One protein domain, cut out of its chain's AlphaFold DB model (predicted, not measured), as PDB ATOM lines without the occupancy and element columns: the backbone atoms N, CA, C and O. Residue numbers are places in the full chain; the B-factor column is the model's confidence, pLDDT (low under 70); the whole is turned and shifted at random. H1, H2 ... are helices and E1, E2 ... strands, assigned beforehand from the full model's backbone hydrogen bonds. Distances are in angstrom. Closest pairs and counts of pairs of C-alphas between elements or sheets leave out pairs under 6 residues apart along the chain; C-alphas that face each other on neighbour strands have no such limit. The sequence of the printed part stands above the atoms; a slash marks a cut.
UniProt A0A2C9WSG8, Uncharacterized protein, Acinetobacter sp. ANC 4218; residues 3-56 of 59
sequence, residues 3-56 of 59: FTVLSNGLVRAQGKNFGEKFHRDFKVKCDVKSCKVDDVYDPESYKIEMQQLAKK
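AT A GLANCE: This is residues 3 to 56 of the 59 residues of an uncharacterized protein of Acinetobacter sp. ANC 4218 (UniProt A0A2C9WSG8). One strongly twisted sheet of four strands, with a helix, H1, sticking out from it as a free arm beyond the end of E4. Both faces of the sheet are bare of helix, and the turn between E2 and E3, with residues 16 to 21, sticks out as the tip of a long hairpin. The printed part has 54 residues with four named strands and then one named helix, in the order E1, E2, E3, E4, H1; the sheet runs E1, E2, E3, E4, antiparallel throughout, and the class is mixed, helices and strands. The whole is loose, with a radius of gyration of the C-alphas of 14.5 A, and the C-alphas span 43 by 33 by 19 A.

IN THESE COORDINATES: E1 is residues 3 to 5, 7.0 A from first to last C-alpha, and begins with C-alpha 3 at (5.180, -24.364, -49.881). E2 is residues 11 to 17, 18.6 A long. E3, the longest strand, is residues 20 to 30 and 30.5 A long, with C-alpha 20 at (13.237, -9.899, -53.839). E4 is residues 35 to 41, 16.0 A long. H1 is residues 45 to 55, 15.4 A long, and ends with C-alpha 55 at (40.464, -18.972, -42.538).

HOW THE PARTS SIT: The four strands form a meander, each strand the antiparallel neighbour of the one before. E1, an edge strand, forms a hairpin with E2 at 158 degrees between their directions; N 12 and O 4 are 2.8 A apart, within hydrogen-bond range. E2 and E3, the inner strands, form a hairpin at 152 degrees; the C-alphas of Arg 12 and Asp 25 face each other at 4.3 A, and N 11 and O 26 are within hydrogen-bond range at 2.8 A, as are N 17 and O 20 at 2.8 A. E3 and E4, the other edge strand, form a hairpin at 129 degrees; N 27 and O 39 are 2.8 A apart and N 41 and O 25 are 2.8 A apart, both within hydrogen-bond range. From edge to edge the strands' lines turn by 90 degrees. E1 and E4 are apart. H1 is not on the sheet, with 0 pairs of C-alphas within 10 A, and it is apart from E1, E2 and E3. In H1 every O i to N i+4 pair is within hydrogen-bond range.

THE WHOLE: The C-alphas of Val 32 and Lys 55, the two farthest apart, are 43.8 A from each other. Residues 44 to 56, of which 45 to 55 belong to H1, stand free, as do residues 16 to 21; the body without them has 35 residues and spans 30 by 17 by 17 A. The printed part has no cut, and its four links between named elements are tight. The mean pLDDT of the printed part is 86.9, that of H1 is 79, and no printed residue is under 70.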
ATOM      1  N   PHE A   3       4.454 -23.186 -50.347       92.00
ATOM      2  CA  PHE A   3       5.180 -24.364 -49.881       92.00
ATOM      3  C   PHE A   3       5.014 -25.499 -50.891       92.00
ATOM      4  O   PHE A   3       3.962 -25.630 -51.520       92.00
ATOM      5  N   THR A   4       6.058 -26.283 -51.123       94.19
ATOM      6  CA  THR A   4       6.028 -27.417 -52.056       94.19
ATOM      7  C   THR A   4       6.902 -28.535 -51.514       94.19
ATOM      8  O   THR A   4       8.039 -28.287 -51.130       94.19
ATOM      9  N   VAL A   5       6.373 -29.755 -51.486       92.44
ATOM     10  CA  VAL A   5       7.156 -30.943 -51.137       92.44
ATOM     11  C   VAL A   5       7.956 -31.362 -52.369       92.44
ATOM     12  O   VAL A   5       7.395 -31.509 -53.454       92.44
ATOM     13  N   LEU A   6       9.269 -31.495 -52.215       91.50
ATOM     14  CA  LEU A   6      10.190 -31.919 -53.265       91.50
ATOM     15  C   LEU A   6      10.315 -33.449 -53.292       91.50
ATOM     16  O   LEU A   6      10.041 -34.129 -52.305       91.50
ATOM     17  N   SER A   7      10.786 -33.998 -54.413       90.44
ATOM     18  CA  SER A   7      10.967 -35.448 -54.591       90.44
ATOM     19  C   SER A   7      11.985 -36.073 -53.631       90.44
ATOM     20  O   SER A   7      11.903 -37.263 -53.348       90.44
ATOM     21  N   ASN A   8      12.922 -35.280 -53.103       86.69
ATOM     22  CA  ASN A   8      13.903 -35.706 -52.102       86.69
ATOM     23  C   ASN A   8      13.391 -35.591 -50.649       86.69
ATOM     24  O   ASN A   8      14.175 -35.738 -49.716       86.69
ATOM     25  N   GLY A   9      12.102 -35.295 -50.451       86.81
ATOM     26  CA  GLY A   9      11.473 -35.190 -49.132       86.81
ATOM     27  C   GLY A   9      11.656 -33.841 -48.427       86.81
ATOM     28  O   GLY A   9      11.105 -33.652 -47.343       86.81
ATOM     29  N   LEU A  10      12.382 -32.887 -49.018       91.75
ATOM     30  CA  LEU A  10      12.477 -31.526 -48.483       91.75
ATOM     31  C   LEU A  10      11.194 -30.730 -48.753       91.75
ATOM     32  O   LEU A  10      10.502 -30.936 -49.750       91.75
ATOM     33  N   VAL A  11      10.910 -29.753 -47.895       93.00
ATOM     34  CA  VAL A  11       9.835 -28.778 -48.097       93.00
ATOM     35  C   VAL A  11      10.442 -27.460 -48.554       93.00
ATOM     36  O   VAL A  11      11.157 -26.801 -47.808       93.00
ATOM     37  N   ARG A  12      10.127 -27.042 -49.776       93.38
ATOM     38  CA  ARG A  12      10.548 -25.758 -50.335       93.38
ATOM     39  C   ARG A  12       9.543 -24.669 -49.991       93.38
ATOM     40  O   ARG A  12       8.394 -24.735 -50.425       93.38
ATOM     41  N   ALA A  13       9.986 -23.640 -49.277       93.25
ATOM     42  CA  ALA A  13       9.256 -22.392 -49.099       93.25
ATOM     43  C   ALA A  13       9.745 -21.357 -50.114       93.25
ATOM     44  O   ALA A  13      10.943 -21.104 -50.236       93.25
ATOM     45  N   GLN A  14       8.817 -20.727 -50.824       93.94
ATOM     46  CA  GLN A  14       9.106 -19.668 -51.785       93.94
ATOM     47  C   GLN A  14       8.249 -18.445 -51.490       93.94
ATOM     48  O   GLN A  14       7.071 -18.540 -51.123       93.94
ATOM     49  N   GLY A  15       8.822 -17.268 -51.675       93.69
ATOM     50  CA  GLY A  15       8.116 -16.026 -51.421       93.69
ATOM     51  C   GLY A  15       8.825 -14.826 -52.012       93.69
ATOM     52  O   GLY A  15       9.801 -14.948 -52.750       93.69
ATOM     53  N   LYS A  16       8.280 -13.659 -51.688       95.31
ATOM     54  CA  LYS A  16       8.832 -12.366 -52.059       95.31
ATOM     55  C   LYS A  16       8.989 -11.558 -50.777       95.31
ATOM     56  O   LYS A  16       8.010 -11.414 -50.050       95.31
ATOM     57  N   ASN A  17      10.196 -11.086 -50.499       89.19
ATOM     58  CA  ASN A  17      10.515 -10.218 -49.373       89.19
ATOM     59  C   ASN A  17      11.027  -8.887 -49.934       89.19
ATOM     60  O   ASN A  17      11.982  -8.890 -50.698       89.19
ATOM     61  N   PHE A  18      10.357  -7.771 -49.639       91.56
ATOM     62  CA  PHE A  18      10.735  -6.425 -50.119       91.56
ATOM     63  C   PHE A  18      11.033  -6.286 -51.626       91.56
ATOM     64  O   PHE A  18      11.847  -5.466 -52.025       91.56
ATOM     65  N   GLY A  19      10.382  -7.064 -52.496       91.38
ATOM     66  CA  GLY A  19      10.703  -7.035 -53.933       91.38
ATOM     67  C   GLY A  19      11.510  -8.241 -54.405       91.38
ATOM     68  O   GLY A  19      11.327  -8.694 -55.535       91.38
ATOM     69  N   GLU A  20      12.315  -8.817 -53.523       92.44
ATOM     70  CA  GLU A  20      13.237  -9.899 -53.839       92.44
ATOM     71  C   GLU A  20      12.581 -11.263 -53.652       92.44
ATOM     72  O   GLU A  20      11.910 -11.535 -52.655       92.44
ATOM     73  N   LYS A  21      12.752 -12.144 -54.638       91.88
ATOM     74  CA  LYS A  21      12.270 -13.522 -54.540       91.88
ATOM     75  C   LYS A  21      13.254 -14.330 -53.707       91.88
ATOM     76  O   LYS A  21      14.451 -14.288 -53.963       91.88
ATOM     77  N   PHE A  22      12.737 -15.126 -52.782       88.94
ATOM     78  CA  PHE A  22      13.534 -16.109 -52.062       88.94
ATOM     79  C   PHE A  22      12.957 -17.507 -52.259       88.94
ATOM     80  O   PHE A  22      11.745 -17.691 -52.424       88.94
ATOM     81  N   HIS A  23      13.840 -18.497 -52.190       91.00
ATOM     82  CA  HIS A  23      13.470 -19.873 -51.917       91.00
ATOM     83  C   HIS A  23      14.404 -20.450 -50.849       91.00
ATOM     84  O   HIS A  23      15.603 -20.158 -50.818       91.00
ATOM     85  N   ARG A  24      13.829 -21.242 -49.948       90.50
ATOM     86  CA  ARG A  24      14.532 -21.957 -48.882       90.50
ATOM     87  C   ARG A  24      13.948 -23.352 -48.777       90.50
ATOM     88  O   ARG A  24      12.726 -23.499 -48.807       90.50
ATOM     89  N   ASP A  25      14.818 -24.340 -48.658       93.19
ATOM     90  CA  ASP A  25      14.418 -25.733 -48.531       93.19
ATOM     91  C   ASP A  25      14.607 -26.149 -47.077       93.19
ATOM     92  O   ASP A  25      15.586 -25.782 -46.437       93.19
ATOM     93  N   PHE A  26      13.645 -26.881 -46.535       92.00
ATOM     94  CA  PHE A  26      13.636 -27.302 -45.143       92.00
ATOM     95  C   PHE A  26      13.572 -28.813 -45.082       92.00
ATOM     96  O   PHE A  26      12.762 -29.447 -45.765       92.00
ATOM     97  N   LYS A  27      14.399 -29.388 -44.217       91.88
ATOM     98  CA  LYS A  27      14.242 -30.769 -43.802       91.88
ATOM     99  C   LYS A  27      13.188 -30.796 -42.709       91.88
ATOM    100  O   LYS A  27      13.292 -30.081 -41.715       91.88
ATOM    101  N   VAL A  28      12.149 -31.592 -42.911       90.75
ATOM    102  CA  VAL A  28      11.031 -31.697 -41.975       90.75
ATOM    103  C   VAL A  28      10.990 -33.117 -41.446       90.75
ATOM    104  O   VAL A  28      11.026 -34.076 -42.214       90.75
ATOM    105  N   LYS A  29      10.913 -33.251 -40.124       90.25
ATOM    106  CA  LYS A  29      10.712 -34.528 -39.453       90.25
ATOM    107  C   LYS A  29       9.286 -34.574 -38.928       90.25
ATOM    108  O   LYS A  29       8.883 -33.719 -38.139       90.25
ATOM    109  N   CYS A  30       8.527 -35.559 -39.389       87.19
ATOM    110  CA  CYS A  30       7.156 -35.778 -38.955       87.19
ATOM    111  C   CYS A  30       7.085 -36.963 -37.995       87.19
ATOM    112  O   CYS A  30       7.694 -38.006 -38.237       87.19
ATOM    113  N   ASP A  31       6.335 -36.788 -36.916       89.12
ATOM    114  CA  ASP A  31       5.845 -37.860 -36.060       89.12
ATOM    115  C   ASP A  31       4.337 -38.072 -36.287       89.12
ATOM    116  O   ASP A  31       3.724 -37.452 -37.158       89.12
ATOM    117  N   VAL A  32       3.729 -38.971 -35.509       87.31
ATOM    118  CA  VAL A  32       2.317 -39.374 -35.649       87.31
ATOM    119  C   VAL A  32       1.332 -38.216 -35.410       87.31
ATOM    120  O   VAL A  32       0.152 -38.339 -35.731       87.31
ATOM    121  N   LYS A  33       1.780 -37.100 -34.822       88.81
ATOM    122  CA  LYS A  33       0.926 -35.967 -34.434       88.81
ATOM    123  C   LYS A  33       1.312 -34.658 -35.114       88.81
ATOM    124  O   LYS A  33       0.457 -33.788 -35.259       88.81
ATOM    125  N   SER A  34       2.579 -34.472 -35.476       90.12
ATOM    126  CA  SER A  34       3.082 -33.185 -35.949       90.12
ATOM    127  C   SER A  34       4.328 -33.303 -36.821       90.12
ATOM    128  O   SER A  34       5.119 -34.234 -36.699       90.12
ATOM    129  N   CYS A  35       4.529 -32.297 -37.668       87.31
ATOM    130  CA  CYS A  35       5.753 -32.107 -38.429       87.31
ATOM    131  C   CYS A  35       6.523 -30.911 -37.871       87.31
ATOM    132  O   CYS A  35       5.949 -29.840 -37.666       87.31
ATOM    133  N   LYS A  36       7.823 -31.089 -37.640       90.31
ATOM    134  CA  LYS A  36       8.727 -30.037 -37.169       90.31
ATOM    135  C   LYS A  36       9.866 -29.854 -38.158       90.31
ATOM    136  O   LYS A  36      10.300 -30.811 -38.798       90.31
ATOM    137  N   VAL A  37      10.342 -28.620 -38.281       89.94
ATOM    138  CA  VAL A  37      11.566 -28.334 -39.032       89.94
ATOM    139  C   VAL A  37      12.733 -28.954 -38.265       89.94
ATOM    140  O   VAL A  37      12.930 -28.644 -37.095       89.94
ATOM    141  N   ASP A  38      13.438 -29.870 -38.922       89.56
ATOM    142  CA  ASP A  38      14.653 -30.527 -38.429       89.56
ATOM    143  C   ASP A  38      15.871 -29.656 -38.749       89.56
ATOM    144  O   ASP A  38      16.705 -29.420 -37.884       89.56
ATOM    145  N   ASP A  39      15.931 -29.139 -39.982       85.69
ATOM    146  CA  ASP A  39      17.042 -28.312 -40.454       85.69
ATOM    147  C   ASP A  39      16.633 -27.397 -41.624       85.69
ATOM    148  O   ASP A  39      15.657 -27.663 -42.341       85.69
ATOM    149  N   VAL A  40      17.401 -26.330 -41.845       87.00
ATOM    150  CA  VAL A  40      17.327 -25.493 -43.047       87.00
ATOM    151  C   VAL A  40      18.366 -26.003 -44.032       87.00
ATOM    152  O   VAL A  40      19.566 -25.866 -43.822       87.00
ATOM    153  N   TYR A  41      17.906 -26.583 -45.135       81.50
ATOM    154  CA  TYR A  41      18.800 -27.090 -46.160       81.50
ATOM    155  C   TYR A  41      19.401 -25.926 -46.954       81.50
ATOM    156  O   TYR A  41      18.730 -25.291 -47.775       81.50
ATOM    157  N   ASP A  42      20.687 -25.679 -46.716       79.81
ATOM    158  CA  ASP A  42      21.528 -24.828 -47.544       79.81
ATOM    159  C   ASP A  42      22.652 -25.685 -48.155       79.81
ATOM    160  O   ASP A  42      23.541 -26.135 -47.424       79.81
ATOM    161  N   PRO A  43      22.635 -25.938 -49.479       70.94
ATOM    162  CA  PRO A  43      23.653 -26.756 -50.132       70.94
ATOM    163  C   PRO A  43      25.064 -26.152 -50.049       70.94
ATOM    164  O   PRO A  43      26.035 -26.886 -50.223       70.94
ATOM    165  N   GLU A  44      25.209 -24.850 -49.772       76.62
ATOM    166  CA  GLU A  44      26.520 -24.219 -49.583       76.62
ATOM    167  C   GLU A  44      26.978 -24.169 -48.116       76.62
ATOM    168  O   GLU A  44      28.128 -23.809 -47.870       76.62
ATOM    169  N   SER A  45      26.149 -24.585 -47.149       75.25
ATOM    170  CA  SER A  45      26.476 -24.534 -45.710       75.25
ATOM    171  C   SER A  45      27.835 -25.158 -45.380       75.25
ATOM    172  O   SER A  45      28.692 -24.497 -44.797       75.25
ATOM    173  N   TYR A  46      28.080 -26.384 -45.845       72.88
ATOM    174  CA  TYR A  46      29.343 -27.092 -45.627       72.88
ATOM    175  C   TYR A  46      30.541 -26.373 -46.263       72.88
ATOM    176  O   TYR A  46      31.611 -26.259 -45.668       72.88
ATOM    177  N   LYS A  47      30.370 -25.837 -47.476       76.44
ATOM    178  CA  LYS A  47      31.422 -25.085 -48.174       76.44
ATOM    179  C   LYS A  47      31.759 -23.793 -47.428       76.44
ATOM    180  O   LYS A  47      32.936 -23.456 -47.309       76.44
ATOM    181  N   ILE A  48      30.751 -23.094 -46.908       80.44
ATOM    182  CA  ILE A  48      30.921 -21.885 -46.094       80.44
ATOM    183  C   ILE A  48      31.637 -22.226 -44.782       80.44
ATOM    184  O   ILE A  48      32.594 -21.543 -44.420       80.44
ATOM    185  N   GLU A  49      31.238 -23.301 -44.102       80.81
ATOM    186  CA  GLU A  49      31.871 -23.755 -42.860       80.81
ATOM    187  C   GLU A  49      33.348 -24.123 -43.076       80.81
ATOM    188  O   GLU A  49      34.220 -23.662 -42.340       80.81
ATOM    189  N   MET A  50      33.663 -24.853 -44.150       78.31
ATOM    190  CA  MET A  50      35.045 -25.187 -44.513       78.31
ATOM    191  C   MET A  50      35.881 -23.948 -44.846       78.31
ATOM    192  O   MET A  50      37.032 -23.850 -44.424       78.31
ATOM    193  N   GLN A  51      35.314 -22.967 -45.555       82.38
ATOM    194  CA  GLN A  51      35.993 -21.689 -45.792       82.38
ATOM    195  C   GLN A  51      36.262 -20.931 -44.487       82.38
ATOM    196  O   GLN A  51      37.295 -20.274 -44.369       82.38
ATOM    197  N   GLN A  52      35.354 -21.002 -43.513       83.88
ATOM    198  CA  GLN A  52      35.544 -20.383 -42.203       83.88
ATOM    199  C   GLN A  52      36.609 -21.109 -41.374       83.88
ATOM    200  O   GLN A  52      37.423 -20.443 -40.740       83.88
ATOM    201  N   LEU A  53      36.649 -22.444 -41.405       80.00
ATOM    202  CA  LEU A  53      37.683 -23.239 -40.737       80.00
ATOM    203  C   LEU A  53      39.067 -23.016 -41.355       80.00
ATOM    204  O   LEU A  53      40.016 -22.782 -40.619       80.00
ATOM    205  N   ALA A  54      39.179 -23.001 -42.685       77.44
ATOM    206  CA  ALA A  54      40.445 -22.743 -43.378       77.44
ATOM    207  C   ALA A  54      40.985 -21.321 -43.140       77.44
ATOM    208  O   ALA A  54      42.190 -21.092 -43.199       77.44
ATOM    209  N   LYS A  55      40.096 -20.353 -42.884       79.00
ATOM    210  CA  LYS A  55      40.464 -18.972 -42.538       79.00
ATOM    211  C   LYS A  55      40.767 -18.781 -41.054       79.00
ATOM    212  O   LYS A  55      41.330 -17.747 -40.696       79.00
ATOM    213  N   LYS A  56      40.380 -19.720 -40.187       71.81
ATOM    214  CA  LYS A  56      40.779 -19.681 -38.782       71.81
ATOM    215  C   LYS A  56      42.241 -20.125 -38.698       71.81
ATOM    216  O   LYS A  56      42.555 -21.215 -39.171       71.81
TER     217      LYS A  56